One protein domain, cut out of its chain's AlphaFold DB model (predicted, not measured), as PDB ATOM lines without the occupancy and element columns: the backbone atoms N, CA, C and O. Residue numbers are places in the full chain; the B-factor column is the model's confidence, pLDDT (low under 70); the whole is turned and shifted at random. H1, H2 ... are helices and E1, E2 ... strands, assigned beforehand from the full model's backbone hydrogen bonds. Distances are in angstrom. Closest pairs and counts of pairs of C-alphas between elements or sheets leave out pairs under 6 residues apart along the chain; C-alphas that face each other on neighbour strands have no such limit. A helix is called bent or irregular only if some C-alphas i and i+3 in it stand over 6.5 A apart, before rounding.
ATOM      1  N   ARG A   6      10.993  16.314 -50.702       89.00
ATOM      2  CA  ARG A   6      11.243  15.030 -50.044       89.00
ATOM      3  C   ARG A   6      10.659  15.037 -48.638       89.00
ATOM      4  O   ARG A   6      10.911  15.946 -47.855       89.00
ATOM      5  N   ILE A   7       9.931  13.980 -48.294       86.38
ATOM      6  CA  ILE A   7       9.433  13.752 -46.933       86.38
ATOM      7  C   ILE A   7      10.591  13.190 -46.098       86.38
ATOM      8  O   ILE A   7      11.156  12.151 -46.451       86.38
ATOM      9  N   MET A   8      10.968  13.882 -45.023       78.25
ATOM     10  CA  MET A   8      12.197  13.600 -44.267       78.25
ATOM     11  C   MET A   8      12.000  12.766 -43.004       78.25
ATOM     12  O   MET A   8      12.982  12.345 -42.395       78.25
ATOM     13  N   GLY A   9      10.767  12.432 -42.631       65.00
ATOM     14  CA  GLY A   9      10.571  11.476 -41.552       65.00
ATOM     15  C   GLY A   9       9.135  11.305 -41.102       65.00
ATOM     16  O   GLY A   9       8.302  12.193 -41.252       65.00
ATOM     17  N   TRP A  10       8.906  10.123 -40.534       61.84
ATOM     18  CA  TRP A  10       7.837   9.828 -39.596       61.84
ATOM     19  C   TRP A  10       8.493   9.140 -38.400       61.84
ATOM     20  O   TRP A  10       8.987   8.018 -38.527       61.84
ATOM     21  N   SER A  11       8.527   9.792 -37.242       59.22
ATOM     22  CA  SER A  11       8.866   9.108 -35.993       59.22
ATOM     23  C   SER A  11       7.958   9.585 -34.872       59.22
ATOM     24  O   SER A  11       7.751  10.783 -34.684       59.22
ATOM     25  N   ARG A  12       7.375   8.623 -34.148       58.19
ATOM     26  CA  ARG A  12       6.636   8.905 -32.922       58.19
ATOM     27  C   ARG A  12       7.650   9.058 -31.795       58.19
ATOM     28  O   ARG A  12       8.292   8.080 -31.420       58.19
ATOM     29  N   ARG A  13       7.799  10.265 -31.260       55.81
ATOM     30  CA  ARG A  13       8.537  10.508 -30.023       55.81
ATOM     31  C   ARG A  13       7.816   9.818 -28.872       55.81
ATOM     32  O   ARG A  13       6.643  10.071 -28.620       55.81
ATOM     33  N   SER A  14       8.509   8.896 -28.214       56.56
ATOM     34  CA  SER A  14       7.976   8.122 -27.088       56.56
ATOM     35  C   SER A  14       8.012   8.882 -25.760       56.56
ATOM     36  O   SER A  14       7.515   8.374 -24.761       56.56
ATOM     37  N   ASP A  15       8.626  10.065 -25.732       61.16
ATOM     38  CA  ASP A  15       8.920  10.849 -24.533       61.16
ATOM     39  C   ASP A  15       7.996  12.063 -24.325       61.16
ATOM     40  O   ASP A  15       8.174  12.799 -23.358       61.16
ATOM     41  N   ILE A  16       6.992  12.267 -25.188       55.16
ATOM     42  CA  ILE A  16       6.006  13.354 -25.065       55.16
ATOM     43  C   ILE A  16       4.591  12.800 -25.289       55.16
ATOM     44  O   ILE A  16       4.363  11.989 -26.187       55.16
ATOM     45  N   THR A  17       3.634  13.223 -24.461       51.50
ATOM     46  CA  THR A  17       2.231  12.770 -24.481       51.50
ATOM     47  C   THR A  17       1.363  13.421 -25.570       51.50
ATOM     48  O   THR A  17       0.355  12.825 -25.940       51.50
ATOM     49  N   MET A  18       1.756  14.584 -26.108       46.75
ATOM     50  CA  MET A  18       1.117  15.319 -27.220       46.75
ATOM     51  C   MET A  18       2.198  15.959 -28.117       46.75
ATOM     52  O   MET A  18       3.288  16.265 -27.636       46.75
ATOM     53  N   GLY A  19       1.927  16.145 -29.409       50.69
ATOM     54  CA  GLY A  19       2.873  16.629 -30.424       50.69
ATOM     55  C   GLY A  19       3.897  15.585 -30.886       50.69
ATOM     56  O   GLY A  19       5.057  15.911 -31.130       50.69
ATOM     57  N   SER A  20       3.502  14.312 -30.947       53.59
ATOM     58  CA  SER A  20       4.465  13.198 -30.967       53.59
ATOM     59  C   SER A  20       5.038  12.816 -32.339       53.59
ATOM     60  O   SER A  20       5.974  12.020 -32.359       53.59
ATOM     61  N   CYS A  21       4.557  13.336 -33.476       64.94
ATOM     62  CA  CYS A  21       5.119  12.981 -34.789       64.94
ATOM     63  C   CYS A  21       6.148  14.006 -35.283       64.94
ATOM     64  O   CYS A  21       5.811  15.158 -35.542       64.94
ATOM     65  N   ILE A  22       7.383  13.557 -35.530       68.62
ATOM     66  CA  ILE A  22       8.327  14.299 -36.372       68.62
ATOM     67  C   ILE A  22       7.890  14.099 -37.825       68.62
ATOM     68  O   ILE A  22       8.027  13.000 -38.366       68.62
ATOM     69  N   PHE A  23       7.329  15.150 -38.421       81.44
ATOM     70  CA  PHE A  23       6.934  15.229 -39.824       81.44
ATOM     71  C   PHE A  23       7.574  16.483 -40.418       81.44
ATOM     72  O   PHE A  23       7.154  17.587 -40.092       81.44
ATOM     73  N   SER A  24       8.595  16.312 -41.259       87.88
ATOM     74  CA  SER A  24       9.241  17.417 -41.981       87.88
ATOM     75  C   SER A  24       9.221  17.156 -43.482       87.88
ATOM     76  O   SER A  24       9.339  16.007 -43.929       87.88
ATOM     77  N   ILE A  25       9.131  18.229 -44.266       92.75
ATOM     78  CA  ILE A  25       9.261  18.196 -45.725       92.75
ATOM     79  C   ILE A  25      10.403  19.118 -46.135       92.75
ATOM     80  O   ILE A  25      10.454  20.268 -45.715       92.75
ATOM     81  N   TYR A  26      11.316  18.619 -46.966       94.19
ATOM     82  CA  TYR A  26      12.341  19.434 -47.615       94.19
ATOM     83  C   TYR A  26      11.867  19.783 -49.013       94.19
ATOM     84  O   TYR A  26      11.579  18.881 -49.795       94.19
ATOM     85  N   LEU A  27      11.794  21.069 -49.322       95.12
ATOM     86  CA  LEU A  27      11.413  21.612 -50.621       95.12
ATOM     87  C   LEU A  27      12.658  22.155 -51.334       95.12
ATOM     88  O   LEU A  27      13.443  22.849 -50.700       95.12
ATOM     89  N   ASP A  28      12.843  21.888 -52.628       94.12
ATOM     90  CA  ASP A  28      13.931  22.475 -53.428       94.12
ATOM     91  C   ASP A  28      13.863  24.011 -53.341       94.12
ATOM     92  O   ASP A  28      12.832  24.623 -53.640       94.12
ATOM     93  N   ALA A  29      14.958  24.648 -52.922       92.44
ATOM     94  CA  ALA A  29      14.977  26.090 -52.689       92.44
ATOM     95  C   ALA A  29      14.704  26.909 -53.963       92.44
ATOM     96  O   ALA A  29      14.146  28.003 -53.890       92.44
ATOM     97  N   ARG A  30      15.013  26.375 -55.153       90.88
ATOM     98  CA  ARG A  30      14.702  27.039 -56.429       90.88
ATOM     99  C   ARG A  30      13.210  26.991 -56.728       90.88
ATOM    100  O   ARG A  30      12.677  27.944 -57.291       90.88
ATOM    101  N   PHE A  31      12.534  25.909 -56.341       92.56
ATOM    102  CA  PHE A  31      11.078  25.830 -56.416       92.56
ATOM    103  C   PHE A  31      10.426  26.815 -55.438       92.56
ATOM    104  O   PHE A  31       9.507  27.538 -55.816       92.56
ATOM    105  N   ALA A  32      10.937  26.897 -54.206       92.94
ATOM    106  CA  ALA A  32      10.479  27.862 -53.208       92.94
ATOM    107  C   ALA A  32      10.620  29.314 -53.698       92.94
ATOM    108  O   ALA A  32       9.656  30.080 -53.673       92.94
ATOM    109  N   GLU A  33      11.798  29.675 -54.213       90.81
ATOM    110  CA  GLU A  33      12.074  31.004 -54.766       90.81
ATOM    111  C   GLU A  33      11.173  31.322 -55.965       90.81
ATOM    112  O   GLU A  33      10.760  32.463 -56.171       90.81
ATOM    113  N   LYS A  34      10.831  30.303 -56.755       89.38
ATOM    114  CA  LYS A  34       9.877  30.434 -57.850       89.38
ATOM    115  C   LYS A  34       8.465  30.720 -57.341       89.38
ATOM    116  O   LYS A  34       7.847  31.669 -57.814       89.38
ATOM    117  N   ALA A  35       7.980  29.973 -56.351       92.31
ATOM    118  CA  ALA A  35       6.685  30.235 -55.723       92.31
ATOM    119  C   ALA A  35       6.605  31.662 -55.143       92.31
ATOM    120  O   ALA A  35       5.587  32.333 -55.298       92.31
ATOM    121  N   ARG A  36       7.707  32.163 -54.564       91.25
ATOM    122  CA  ARG A  36       7.816  33.533 -54.029       91.25
ATOM    123  C   ARG A  36       7.714  34.622 -55.106       91.25
ATOM    124  O   ARG A  36       7.397  35.760 -54.789       91.25
ATOM    125  N   LYS A  37       7.962  34.301 -56.378       89.25
ATOM    126  CA  LYS A  37       7.890  35.254 -57.502       89.25
ATOM    127  C   LYS A  37       6.535  35.289 -58.203       89.25
ATOM    128  O   LYS A  37       6.305  36.185 -59.011       89.25
ATOM    129  N   PHE A  38       5.650  34.335 -57.922       88.38
ATOM    130  CA  PHE A  38       4.332  34.286 -58.543       88.38
ATOM    131  C   PHE A  38       3.290  34.964 -57.679       88.38
ATOM    132  O   PHE A  38       3.112  34.568 -56.535       88.38
ATOM    133  N   HIS A  39       2.555  35.916 -58.249       88.69
ATOM    134  CA  HIS A  39       1.371  36.470 -57.605       88.69
ATOM    135  C   HIS A  39       0.272  35.400 -57.506       88.69
ATOM    136  O   HIS A  39      -0.010  34.690 -58.476       88.69
ATOM    137  N   PHE A  40      -0.347  35.258 -56.334       85.25
ATOM    138  CA  PHE A  40      -1.245  34.151 -56.014       85.25
ATOM    139  C   PHE A  40      -2.711  34.565 -55.928       85.25
ATOM    140  O   PHE A  40      -3.392  34.399 -54.918       85.25
ATOM    141  N   GLU A  41      -3.251  34.997 -57.063       79.38
ATOM    142  CA  GLU A  41      -4.679  35.321 -57.217       79.38
ATOM    143  C   GLU A  41      -5.606  34.101 -57.025       79.38
ATOM    144  O   GLU A  41      -6.829  34.226 -56.927       79.38
ATOM    145  N   ARG A  42      -5.034  32.890 -56.982       74.88
ATOM    146  CA  ARG A  42      -5.764  31.620 -56.881       74.88
ATOM    147  C   ARG A  42      -5.955  31.121 -55.446       74.88
ATOM    148  O   ARG A  42      -6.497  30.029 -55.293       74.88
ATOM    149  N   GLN A  43      -5.610  31.901 -54.413       80.94
ATOM    150  CA  GLN A  43      -5.776  31.482 -53.013       80.94
ATOM    151  C   GLN A  43      -7.194  30.986 -52.716       80.94
ATOM    152  O   GLN A  43      -7.357  29.878 -52.220       80.94
ATOM    153  N   ARG A  44      -8.233  31.745 -53.082       83.31
ATOM    154  CA  ARG A  44      -9.618  31.332 -52.796       83.31
ATOM    155  C   ARG A  44      -9.966  29.977 -53.423       83.31
ATOM    156  O   ARG A  44     -10.548  29.137 -52.751       83.31
ATOM    157  N   LYS A  45      -9.554  29.749 -54.677       84.00
ATOM    158  CA  LYS A  45      -9.762  28.472 -55.384       84.00
ATOM    159  C   LYS A  45      -8.988  27.329 -54.728       84.00
ATOM    160  O   LYS A  45      -9.514  26.228 -54.623       84.00
ATOM    161  N   PHE A  46      -7.762  27.597 -54.278       87.69
ATOM    162  CA  PHE A  46      -6.973  26.641 -53.507       87.69
ATOM    163  C   PHE A  46      -7.719  26.223 -52.235       87.69
ATOM    164  O   PHE A  46      -7.913  25.035 -52.003       87.69
ATOM    165  N   GLU A  47      -8.200  27.186 -51.443       86.56
ATOM    166  CA  GLU A  47      -8.924  26.881 -50.204       86.56
ATOM    167  C   GLU A  47     -10.247  26.151 -50.457       86.56
ATOM    168  O   GLU A  47     -10.596  25.244 -49.704       86.56
ATOM    169  N   GLU A  48     -10.994  26.542 -51.494       87.25
ATOM    170  CA  GLU A  48     -12.226  25.868 -51.919       87.25
ATOM    171  C   GLU A  48     -11.953  24.392 -52.239       87.25
ATOM    172  O   GLU A  48     -12.601  23.518 -51.668       87.25
ATOM    173  N   HIS A  49     -10.939  24.101 -53.059       87.75
ATOM    174  CA  HIS A  49     -10.613  22.726 -53.434       87.75
ATOM    175  C   HIS A  49     -10.073  21.893 -52.269       87.75
ATOM    176  O   HIS A  49     -10.443  20.734 -52.094       87.75
ATOM    177  N   ILE A  50      -9.229  22.475 -51.415       89.25
ATOM    178  CA  ILE A  50      -8.750  21.759 -50.231       89.25
ATOM    179  C   ILE A  50      -9.916  21.401 -49.303       89.25
ATOM    180  O   ILE A  50      -9.956  20.278 -48.799       89.25
ATOM    181  N   ARG A  51     -10.903  22.291 -49.120       88.31
ATOM    182  CA  ARG A  51     -12.124  21.963 -48.362       88.31
ATOM    183  C   ARG A  51     -12.904  20.802 -48.987       88.31
ATOM    184  O   ARG A  51     -13.517  20.047 -48.242       88.31
ATOM    185  N   GLU A  52     -12.868  20.615 -50.307       87.44
ATOM    186  CA  GLU A  52     -13.470  19.443 -50.967       87.44
ATOM    187  C   GLU A  52     -12.702  18.145 -50.667       87.44
ATOM    188  O   GLU A  52     -13.322  17.093 -50.511       87.44
ATOM    189  N   ILE A  53     -11.368  18.208 -50.554       84.25
ATOM    190  CA  ILE A  53     -10.515  17.029 -50.336       84.25
ATOM    191  C   ILE A  53     -10.474  16.608 -48.862       84.25
ATOM    192  O   ILE A  53     -10.757  15.455 -48.538       84.25
ATOM    193  N   VAL A  54     -10.088  17.518 -47.961       81.81
ATOM    194  CA  VAL A  54      -9.899  17.203 -46.530       81.81
ATOM    195  C   VAL A  54     -11.136  17.533 -45.683       81.81
ATOM    196  O   VAL A  54     -11.177  17.241 -44.484       81.81
ATOM    197  N   GLY A  55     -12.177  18.100 -46.299       82.81
ATOM    198  CA  GLY A  55     -13.459  18.372 -45.659       82.81
ATOM    199  C   GLY A  55     -13.380  19.454 -44.583       82.81
ATOM    200  O   GLY A  55     -12.550  20.364 -44.619       82.81
ATOM    201  N   TYR A  56     -14.231  19.304 -43.567       67.44
ATOM    202  CA  TYR A  56     -14.304  20.182 -42.392       67.44
ATOM    203  C   TYR A  56     -13.016  20.235 -41.562       67.44
ATOM    204  O   TYR A  56     -12.911  21.053 -40.663       67.44
ATOM    205  N   LYS A  57     -12.029  19.382 -41.853       79.25
ATOM    206  CA  LYS A  57     -10.723  19.437 -41.200       79.25
ATOM    207  C   LYS A  57      -9.832  20.536 -41.763       79.25
ATOM    208  O   LYS A  57      -8.781  20.781 -41.197       79.25
ATOM    209  N   TYR A  58     -10.148  21.165 -42.891       78.31
ATOM    210  CA  TYR A  58      -9.311  22.258 -43.376       78.31
ATOM    211  C   TYR A  58      -9.443  23.481 -42.462       78.31
ATOM    212  O   TYR A  58     -10.528  24.055 -42.381       78.31
ATOM    213  N   ALA A  59      -8.344  23.917 -41.837       79.75
ATOM    214  CA  ALA A  59      -8.350  25.160 -41.071       79.75
ATOM    215  C   ALA A  59      -7.925  26.341 -41.952       79.75
ATOM    216  O   ALA A  59      -8.710  27.257 -42.191       79.75
ATOM    217  N   ARG A  60      -6.674  26.337 -42.434       85.31
ATOM    218  CA  ARG A  60      -6.125  27.434 -43.250       85.31
ATOM    219  C   ARG A  60      -4.817  27.074 -43.948       85.31
ATOM    220  O   ARG A  60      -4.072  26.220 -43.476       85.31
ATOM    221  N   ALA A  61      -4.492  27.837 -44.983       88.69
ATOM    222  CA  ALA A  61      -3.166  27.976 -45.563       88.69
ATOM    223  C   ALA A  61      -2.804  29.463 -45.590       88.69
ATOM    224  O   ALA A  61      -3.648  30.311 -45.872       88.69
ATOM    225  N   THR A  62      -1.558  29.773 -45.258       91.12
ATOM    226  CA  THR A  62      -1.021  31.130 -45.249       91.12
ATOM    227  C   THR A  62       0.061  31.211 -46.303       91.12
ATOM    228  O   THR A  62       0.935  30.346 -46.368       91.12
ATOM    229  N   PHE A  63       0.015  32.267 -47.102       92.50
ATOM    230  CA  PHE A  63       0.990  32.538 -48.143       92.50
ATOM    231  C   PHE A  63       1.809  33.774 -47.775       92.50
ATOM    232  O   PHE A  63       1.362  34.617 -46.993       92.50
ATOM    233  N   LEU A  64       3.041  33.858 -48.273       92.00
ATOM    234  CA  LEU A  64       3.891  35.025 -48.054       92.00
ATOM    235  C   LEU A  64       3.390  36.184 -48.915       92.00
ATOM    236  O   LEU A  64       3.470  36.123 -50.143       92.00
ATOM    237  N   CYS A  65       2.908  37.234 -48.253       87.50
ATOM    238  CA  CYS A  65       2.298  38.400 -48.888       87.50
ATOM    239  C   CYS A  65       1.197  37.972 -49.872       87.50
ATOM    240  O   CYS A  65       0.237  37.308 -49.496       87.50
ATOM    241  N   ASP A  66       1.350  38.356 -51.128       86.94
ATOM    242  CA  ASP A  66       0.470  38.072 -52.244       86.94
ATOM    243  C   ASP A  66       1.077  37.034 -53.201       86.94
ATOM    244  O   ASP A  66       0.666  36.931 -54.354       86.94
ATOM    245  N   THR A  67       2.074  36.277 -52.738       92.00
ATOM    246  CA  THR A  67       2.827  35.322 -53.555       92.00
ATOM    247  C   THR A  67       2.300  33.897 -53.409       92.00
ATOM    248  O   THR A  67       1.528  33.593 -52.502       92.00
ATOM    249  N   ALA A  68       2.731  32.984 -54.279       92.19
ATOM    250  CA  ALA A  68       2.347  31.577 -54.215       92.19
ATOM    251  C   ALA A  68       3.179  30.790 -53.196       92.19
ATOM    252  O   ALA A  68       2.987  29.584 -53.055       92.19
ATOM    253  N   PHE A  69       4.116  31.429 -52.490       94.19
ATOM    254  CA  PHE A  69       4.932  30.755 -51.491       94.19
ATOM    255  C   PHE A  69       4.112  30.445 -50.236       94.19
ATOM    256  O   PHE A  69       3.656  31.349 -49.535       94.19
ATOM    257  N   LEU A  70       3.937  29.157 -49.953       94.94
ATOM    258  CA  LEU A  70       3.204  28.662 -48.795       94.94
ATOM    259  C   LEU A  70       4.052  28.828 -47.528       94.94
ATOM    260  O   LEU A  70       5.044  28.142 -47.349       94.94
ATOM    261  N   SER A  71       3.678  29.721 -46.618       94.25
ATOM    262  CA  SER A  71       4.422  29.898 -45.363       94.25
ATOM    263  C   SER A  71       4.007  28.876 -44.307       94.25
ATOM    264  O   SER A  71       4.834  28.372 -43.547       94.25
ATOM    265  N   SER A  72       2.715  28.551 -44.253       93.25
ATOM    266  CA  SER A  72       2.180  27.558 -43.324       93.25
ATOM    267  C   SER A  72       0.820  27.029 -43.761       93.25
ATOM    268  O   SER A  72       0.086  27.689 -44.492       93.25
ATOM    269  N   MET A  73       0.446  25.857 -43.264       92.81
ATOM    270  CA  MET A  73      -0.904  25.308 -43.359       92.81
ATOM    271  C   MET A  73      -1.295  24.614 -42.056       92.81
ATOM    272  O   MET A  73      -0.429  24.168 -41.301       92.81
ATOM    273  N   ALA A  74      -2.597  24.517 -41.803       91.25
ATOM    274  CA  ALA A  74      -3.155  23.883 -40.620       91.25
ATOM    275  C   ALA A  74      -4.462  23.139 -40.930       91.25
ATOM    276  O   ALA A  74      -5.244  23.560 -41.790       91.25
ATOM    277  N   VAL A  75      -4.715  22.073 -40.168       88.94
ATOM    278  CA  VAL A  75      -5.980  21.321 -40.164       88.94
ATOM    279  C   VAL A  75      -6.629  21.324 -38.766       88.94
ATOM    280  O   VAL A  75      -5.927  21.324 -37.752       88.94
ATOM    281  N   GLU A  76      -7.966  21.376 -38.705       78.69
ATOM    282  CA  GLU A  76      -8.794  21.361 -37.491       78.69
ATOM    283  C   GLU A  76      -8.769  19.998 -36.774       78.69
ATOM    284  O   GLU A  76      -8.566  18.940 -37.379       78.69
ATOM    285  N   GLY A  77      -8.971  20.035 -35.453       67.56
ATOM    286  CA  GLY A  77      -8.816  18.913 -34.524       67.56
ATOM    287  C   GLY A  77      -8.130  19.401 -33.248       67.56
ATOM    288  O   GLY A  77      -8.798  19.943 -32.382       67.56
ATOM    289  N   ASP A  78      -6.797  19.300 -33.210       64.31
ATOM    290  CA  ASP A  78      -5.891  19.877 -32.197       64.31
ATOM    291  C   ASP A  78      -4.647  20.481 -32.904       64.31
ATOM    292  O   ASP A  78      -3.517  20.033 -32.750       64.31
ATOM    293  N   CYS A  79      -4.892  21.476 -33.771       77.62
ATOM    294  CA  CYS A  79      -3.926  22.358 -34.459       77.62
ATOM    295  C   CYS A  79      -2.668  21.690 -35.062       77.62
ATOM    296  O   CYS A  79      -1.545  22.145 -34.828       77.62
ATOM    297  N   ALA A  80      -2.847  20.651 -35.886       87.62
ATOM    298  CA  ALA A  80      -1.743  20.089 -36.660       87.62
ATOM    299  C   ALA A  80      -1.328  21.082 -37.755       87.62
ATOM    300  O   ALA A  80      -2.130  21.430 -38.626       87.62
ATOM    301  N   CYS A  81      -0.080  21.540 -37.696       90.19
ATOM    302  CA  CYS A  81       0.476  22.555 -38.584       90.19
ATOM    303  C   CYS A  81       1.679  22.016 -39.354       90.19
ATOM    304  O   CYS A  81       2.412  21.165 -38.856       90.19
ATOM    305  N   LEU A  82       1.917  22.572 -40.537       92.25
ATOM    306  CA  LEU A  82       3.158  22.424 -41.290       92.25
ATOM    307  C   LEU A  82       3.563  23.811 -41.795       92.25
ATOM    308  O   LEU A  82       2.752  24.479 -42.432       92.25
ATOM    309  N   GLY A  83       4.784  24.260 -41.516       92.94
ATOM    310  CA  GLY A  83       5.228  25.591 -41.934       92.94
ATOM    311  C   GLY A  83       6.736  25.778 -41.883       92.94
ATOM    312  O   GLY A  83       7.452  24.947 -41.327       92.94
ATOM    313  N   VAL A  84       7.204  26.865 -42.486       93.31
ATOM    314  CA  VAL A  84       8.620  27.253 -42.481       93.31
ATOM    315  C   VAL A  84       8.966  28.081 -41.244       93.31
ATOM    316  O   VAL A  84       8.091  28.686 -40.620       93.31
ATOM    317  N   ASP A  85      10.252  28.140 -40.902       87.56
ATOM    318  CA  ASP A  85      10.753  29.089 -39.906       87.56
ATOM    319  C   ASP A  85      10.516  30.536 -40.385       87.56
ATOM    320  O   ASP A  85      10.786  30.873 -41.539       87.56
ATOM    321  N   GLY A  86      10.023  31.403 -39.495       85.12
ATOM    322  CA  GLY A  86       9.734  32.805 -39.811       85.12
ATOM    323  C   GLY A  86      10.955  33.593 -40.293       85.12
ATOM    324  O   GLY A  86      10.810  34.489 -41.119       85.12
ATOM    325  N   SER A  87      12.163  33.226 -39.853       84.38
ATOM    326  CA  SER A  87      13.419  33.823 -40.330       84.38
ATOM    327  C   SER A  87      13.649  33.621 -41.830       84.38
ATOM    328  O   SER A  87      14.341  34.423 -42.459       84.38
ATOM    329  N   LEU A  88      13.044  32.595 -42.435       85.00
ATOM    330  CA  LEU A  88      13.168  32.352 -43.867       85.00
ATOM    331  C   LEU A  88      12.362  33.355 -44.690       85.00
ATOM    332  O   LEU A  88      12.771  33.639 -45.809       85.00
ATOM    333  N   LEU A  89      11.280  33.934 -44.158       84.31
ATOM    334  CA  LEU A  89      10.354  34.774 -44.932       84.31
ATOM    335  C   LEU A  89      11.025  36.018 -45.539       84.31
ATOM    336  O   LEU A  89      10.688  36.397 -46.660       84.31
ATOM    337  N   ASP A  90      12.025  36.571 -44.849       81.25
ATOM    338  CA  ASP A  90      12.767  37.768 -45.269       81.25
ATOM    339  C   ASP A  90      14.207  37.465 -45.737       81.25
ATOM    340  O   ASP A  90      14.979  38.378 -46.034       81.25
ATOM    341  N   SER A  91      14.596  36.187 -45.800       81.31
ATOM    342  CA  SER A  91      15.974  35.776 -46.104       81.31
ATOM    343  C   SER A  91      16.249  35.623 -47.607       81.31
ATOM    344  O   SER A  91      15.352  35.362 -48.417       81.31
ATOM    345  N   ASP A  92      17.527  35.747 -47.983       83.38
ATOM    346  CA  ASP A  92      18.030  35.280 -49.278       83.38
ATOM    347  C   ASP A  92      18.330  33.776 -49.206       83.38
ATOM    348  O   ASP A  92      19.115  33.321 -48.372       83.38
ATOM    349  N   TRP A  93      17.697  33.001 -50.087       83.81
ATOM    350  CA  TRP A  93      17.840  31.547 -50.168       83.81
ATOM    351  C   TRP A  93      18.767  31.103 -51.300       83.81
ATOM    352  O   TRP A  93      18.877  29.907 -51.555       83.81
ATOM    353  N   SER A  94      19.443  32.031 -51.988       80.19
ATOM    354  CA  SER A  94      20.309  31.735 -53.138       80.19
ATOM    355  C   SER A  94      21.409  30.699 -52.846       80.19
ATOM    356  O   SER A  94      21.893  30.028 -53.758       80.19
ATOM    357  N   HIS A  95      21.781  30.541 -51.574       84.81
ATOM    358  CA  HIS A  95      22.786  29.589 -51.092       84.81
ATOM    359  C   HIS A  95      22.197  28.291 -50.516       84.81
ATOM    360  O   HIS A  95      22.949  27.373 -50.193       84.81
ATOM    361  N   MET A  96      20.877  28.215 -50.342       90.50
ATOM    362  CA  MET A  96      20.204  27.057 -49.760       90.50
ATOM    363  C   MET A  96      19.900  26.028 -50.847       90.50
ATOM    364  O   MET A  96      19.469  26.368 -51.944       90.50
ATOM    365  N   GLU A  97      20.097  24.747 -50.539       91.44
ATOM    366  CA  GLU A  97      19.659  23.661 -51.425       91.44
ATOM    367  C   GLU A  97      18.174  23.331 -51.199       91.44
ATOM    368  O   GLU A  97      17.442  23.030 -52.143       91.44
ATOM    369  N   PHE A  98      17.711  23.440 -49.951       92.94
ATOM    370  CA  PHE A  98      16.350  23.105 -49.554       92.94
ATOM    371  C   PHE A  98      15.792  24.056 -48.493       92.94
ATOM    372  O   PHE A  98      16.530  24.605 -47.679       92.94
ATOM    373  N   ILE A  99      14.469  24.200 -48.498       93.38
ATOM    374  CA  ILE A  99      13.658  24.860 -47.475       93.38
ATOM    375  C   ILE A  99      12.957  23.776 -46.659       93.38
ATOM    376  O   ILE A  99      12.254  22.933 -47.219       93.38
ATOM    377  N   GLU A 100      13.155  23.782 -45.342       92.75
ATOM    378  CA  GLU A 100      12.498  22.837 -44.442       92.75
ATOM    379  C   GLU A 100      11.151  23.384 -43.955       92.75
ATOM    380  O   GLU A 100      11.053  24.497 -43.440       92.75
ATOM    381  N   TYR A 101      10.113  22.564 -44.102       93.62
ATOM    382  CA  TYR A 101       8.824  22.738 -43.450       93.62
ATOM    383  C   TYR A 101       8.749  21.788 -42.265       93.62
ATOM    384  O   TYR A 101       8.897  20.575 -42.433       93.62
ATOM    385  N   HIS A 102       8.459  22.333 -41.091       90.12
ATOM    386  CA  HIS A 102       8.351  21.592 -39.844       90.12
ATOM    387  C   HIS A 102       6.893  21.359 -39.466       90.12
ATOM    388  O   HIS A 102       6.076  22.283 -39.434       90.12
ATOM    389  N   GLY A 103       6.575  20.108 -39.154       88.75
ATOM    390  CA  GLY A 103       5.315  19.717 -38.549       88.75
ATOM    391  C   GLY A 103       5.262  20.115 -37.076       88.75
ATOM    392  O   GLY A 103       6.230  19.934 -36.337       88.75
ATOM    393  N   HIS A 104       4.114  20.616 -36.632       86.19
ATOM    394  CA  HIS A 104       3.845  20.963 -35.239       86.19
ATOM    395  C   HIS A 104       2.477  20.409 -34.820       86.19
ATOM    396  O   HIS A 104       1.531  20.469 -35.601       86.19
ATOM    397  N   ASN A 105       2.381  19.840 -33.612       84.69
ATOM    398  CA  ASN A 105       1.176  19.171 -33.079       84.69
ATOM    399  C   ASN A 105       0.569  18.108 -34.013       84.69
ATOM    400  O   ASN A 105      -0.642  17.933 -34.108       84.69
ATOM    401  N   VAL A 106       1.424  17.387 -34.739       85.38
ATOM    402  CA  VAL A 106       0.991  16.264 -35.572       85.38
ATOM    403  C   VAL A 106       0.921  15.022 -34.683       85.38
ATOM    404  O   VAL A 106       1.942  14.421 -34.351       85.38
ATOM    405  N   ASP A 107      -0.283  14.636 -34.275       80.25
ATOM    406  CA  ASP A 107      -0.512  13.563 -33.297       80.25
ATOM    407  C   ASP A 107      -0.981  12.246 -33.906       80.25
ATOM    408  O   ASP A 107      -0.921  11.188 -33.273       80.25
ATOM    409  N   SER A 108      -1.407  12.278 -35.164       80.94
ATOM    410  CA  SER A 108      -1.891  11.101 -35.869       80.94
ATOM    411  C   SER A 108      -1.367  11.026 -37.298       80.94
ATOM    412  O   SER A 108      -1.070  12.027 -37.950       80.94
ATOM    413  N   LYS A 109      -1.322   9.799 -37.830       81.25
ATOM    414  CA  LYS A 109      -1.037   9.566 -39.253       81.25
ATOM    415  C   LYS A 109      -2.062  10.246 -40.163       81.25
ATOM    416  O   LYS A 109      -1.694  10.679 -41.245       81.25
ATOM    417  N   ALA A 110      -3.318  10.340 -39.721       85.19
ATOM    418  CA  ALA A 110      -4.375  11.008 -40.470       85.19
ATOM    419  C   ALA A 110      -4.066  12.502 -40.646       85.19
ATOM    420  O   ALA A 110      -4.101  12.986 -41.766       85.19
ATOM    421  N   GLN A 111      -3.650  13.198 -39.582       87.25
ATOM    422  CA  GLN A 111      -3.239  14.605 -39.670       87.25
ATOM    423  C   GLN A 111      -2.015  14.802 -40.572       87.25
ATOM    424  O   GLN A 111      -2.001  15.719 -41.384       87.25
ATOM    425  N   ALA A 112      -1.003  13.932 -40.474       86.38
ATOM    426  CA  ALA A 112       0.160  13.994 -41.364       86.38
ATOM    427  C   ALA A 112      -0.234  13.790 -42.840       86.38
ATOM    428  O   ALA A 112       0.295  14.462 -43.721       86.38
ATOM    429  N   PHE A 113      -1.172  12.877 -43.107       87.62
ATOM    430  CA  PHE A 113      -1.693  12.627 -44.449       87.62
ATOM    431  C   PHE A 113      -2.516  13.808 -44.976       87.62
ATOM    432  O   PHE A 113      -2.331  14.201 -46.126       87.62
ATOM    433  N   ASP A 114      -3.368  14.403 -44.137       89.94
ATOM    434  CA  ASP A 114      -4.153  15.584 -44.493       89.94
ATOM    435  C   ASP A 114      -3.203  16.760 -44.832       89.94
ATOM    436  O   ASP A 114      -3.326  17.356 -45.901       89.94
ATOM    437  N   LEU A 115      -2.174  17.022 -44.011       91.31
ATOM    438  CA  LEU A 115      -1.144  18.042 -44.286       91.31
ATOM    439  C   LEU A 115      -0.350  17.758 -45.571       91.31
ATOM    440  O   LEU A 115      -0.126  18.664 -46.370       91.31
ATOM    441  N   LEU A 116       0.064  16.507 -45.793       90.81
ATOM    442  CA  LEU A 116       0.787  16.127 -47.007       90.81
ATOM    443  C   LEU A 116      -0.078  16.308 -48.257       90.81
ATOM    444  O   LEU A 116       0.417  16.784 -49.270       90.81
ATOM    445  N   THR A 117      -1.364  15.970 -48.177       91.00
ATOM    446  CA  THR A 117      -2.307  16.130 -49.291       91.00
ATOM    447  C   THR A 117      -2.439  17.598 -49.689       91.00
ATOM    448  O   THR A 117      -2.361  17.929 -50.871       91.00
ATOM    449  N   ILE A 118      -2.560  18.490 -48.700       92.25
ATOM    450  CA  ILE A 118      -2.604  19.938 -48.928       92.25
ATOM    451  C   ILE A 118      -1.291  20.432 -49.551       92.25
ATOM    452  O   ILE A 118      -1.318  21.175 -50.533       92.25
ATOM    453  N   PHE A 119      -0.146  20.000 -49.011       93.81
ATOM    454  CA  PHE A 119       1.173  20.381 -49.518       93.81
ATOM    455  C   PHE A 119       1.384  19.928 -50.969       93.81
ATOM    456  O   PHE A 119       1.829  20.717 -51.797       93.81
ATOM    457  N   THR A 120       1.044  18.680 -51.299       92.25
ATOM    458  CA  THR A 120       1.165  18.152 -52.663       92.25
ATOM    459  C   THR A 120       0.272  18.916 -53.634       92.25
ATOM    460  O   THR A 120       0.748  19.333 -54.683       92.25
ATOM    461  N   TYR A 121      -0.978  19.199 -53.262       91.12
ATOM    462  CA  TYR A 121      -1.867  19.982 -54.120       91.12
ATOM    463  C   TYR A 121      -1.341  21.403 -54.378       91.12
ATOM    464  O   TYR A 121      -1.447  21.930 -55.486       91.12
ATOM    465  N   TRP A 122      -0.735  22.029 -53.366       93.44
ATOM    466  CA  TRP A 122      -0.056  23.310 -53.546       93.44
ATOM    467  C   TRP A 122       1.111  23.211 -54.539       93.44
ATOM    468  O   TRP A 122       1.215  24.060 -55.428       93.44
ATOM    469  N   VAL A 123       1.954  22.175 -54.429       93.56
ATOM    470  CA  VAL A 123       3.048  21.925 -55.384       93.56
ATOM    471  C   VAL A 123       2.501  21.811 -56.805       93.56
ATOM    472  O   VAL A 123       2.989  22.519 -57.685       93.56
ATOM    473  N   ASP A 124       1.451  21.015 -57.014       90.25
ATOM    474  CA  ASP A 124       0.843  20.803 -58.332       90.25
ATOM    475  C   ASP A 124       0.339  22.118 -58.951       90.25
ATOM    476  O   ASP A 124       0.517  22.368 -60.144       90.25
ATOM    477  N   ILE A 125      -0.251  23.008 -58.144       89.19
ATOM    478  CA  ILE A 125      -0.678  24.335 -58.610       89.19
ATOM    479  C   ILE A 125       0.517  25.187 -59.027       89.19
ATOM    480  O   ILE A 125       0.479  25.815 -60.087       89.19
ATOM    481  N   VAL A 126       1.565  25.231 -58.203       90.50
ATOM    482  CA  VAL A 126       2.763  26.021 -58.507       90.50
ATOM    483  C   VAL A 126       3.501  25.457 -59.720       90.50
ATOM    484  O   VAL A 126       4.113  26.240 -60.440       90.50
ATOM    485  N   GLU A 127       3.439  24.146 -59.982       89.19
ATOM    486  CA  GLU A 127       3.938  23.508 -61.211       89.19
ATOM    487  C   GLU A 127       3.065  23.826 -62.436       89.19
ATOM    488  O   GLU A 127       3.595  24.151 -63.497       89.19
ATOM    489  N   ALA A 128       1.738  23.831 -62.300       85.00
ATOM    490  CA  ALA A 128       0.827  24.177 -63.394       85.00
ATOM    491  C   ALA A 128       0.905  25.661 -63.795       85.00
ATOM    492  O   ALA A 128       0.764  26.003 -64.965       85.00
ATOM    493  N   MET A 129       1.196  26.560 -62.850       79.50
ATOM    494  CA  MET A 129       1.466  27.973 -63.162       79.50
ATOM    495  C   MET A 129       2.691  28.164 -64.070       79.50
ATOM    496  O   MET A 129       2.850  29.225 -64.667       79.50
ATOM    497  N   GLN A 130       3.563  27.160 -64.170       66.31
ATOM    498  CA  GLN A 130       4.792  27.214 -64.965       66.31
ATOM    499  C   GLN A 130       4.531  26.858 -66.422       66.31
ATOM    500  O   GLN A 130       5.079  27.510 -67.300       66.31
ATOM    501  N   SER A 131       3.675  25.864 -66.674       60.62
ATOM    502  CA  SER A 131       3.341  25.429 -68.034       60.62
ATOM    503  C   SER A 131       2.555  26.469 -68.831       60.62
ATOM    504  O   SER A 131       2.497  26.364 -70.046       60.62
ATOM    505  N   ASP A 132       1.959  27.460 -68.163       55.12
ATOM    506  CA  ASP A 132       1.248  28.569 -68.814       55.12
ATOM    507  C   ASP A 132       2.200  29.708 -69.259       55.12
ATOM    508  O   ASP A 132       1.745  30.689 -69.851       55.12
ATOM    509  N   GLN A 133       3.504  29.622 -68.949       51.00
ATOM    510  CA  GLN A 133       4.517  30.632 -69.301       51.00
ATOM    511  C   GLN A 133       5.575  30.150 -70.309       51.00
ATOM    512  O   GLN A 133       6.371  30.976 -70.762       51.00
TER     513      GLN A 133
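Overview. This is residues 6 to 133 of the 134 residues of an uncharacterized protein of Parcubacteria group bacterium Athens0714_25 (UniProt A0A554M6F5). A twisted wall of six strands curls round one long helix, H3, while H2 lies on the same face beside edge strand E3 and H1 sits beside the strands. The printed part has 128 residues, in the order E1, E2, H1, H2, E3, E4, E5, E6, H3. The sheet order is E1, E2, E6, E5, E4, E3, all antiparallel; the class is mixed. The whole is compact, radius of gyration of the C-alphas 14.6 A, spanning 47 by 36 by 21 A.

Arrangement. E1, residues 6 to 12, and E2, residues 21 to 28, form a hairpin; N 8 and O 24 are 2.9 A apart, within hydrogen-bond range. H1, residues 29 to 37, stands only just at the sheet's level, height 3.7 A. H2, residues 43 to 57, is irregular, C-alphas 53 and 56 being 9.3 A apart. E3, residues 58 to 63, E4, 70 to 75, E5, 80 to 84, and E6, 98 to 104, make a meander, each the antiparallel neighbour of the one before; N 62 and O 72 are 2.8 A apart, N 82 and O 73 2.9 A, N 102 and O 83 2.8 A. E6 neighbours E2 too, N 101 to O 25 2.8 A. The sheet curls round H3, residues 109 to 131; its closest C-alphas to E4 are Leu 115 and Val 75, 7.2 A. H3, with residues 114 to 122 alone, only just touches H2, with 3 pairs of C-alphas within 8 A, closest Asp 114 and Val 54, 6.3 A. Every O i to N i+4 pair is within range in H1, 9 of 11 in H2, 17 of 19 in H3.

Along the chain. E1 begins at C-alpha 6 (11.243, 15.030, -50.044). E2 is 22.7 A long, H2 17.6 A and H3 33.2 A, ending at C-alpha 131 (3.341, 25.429, -68.034).

Size, cuts and confidence. The printed part has no cut. The E5 to E6 link is long. Confidence is under 70 at residues 9 to 22, 56, 77 to 78 and 130 to 133.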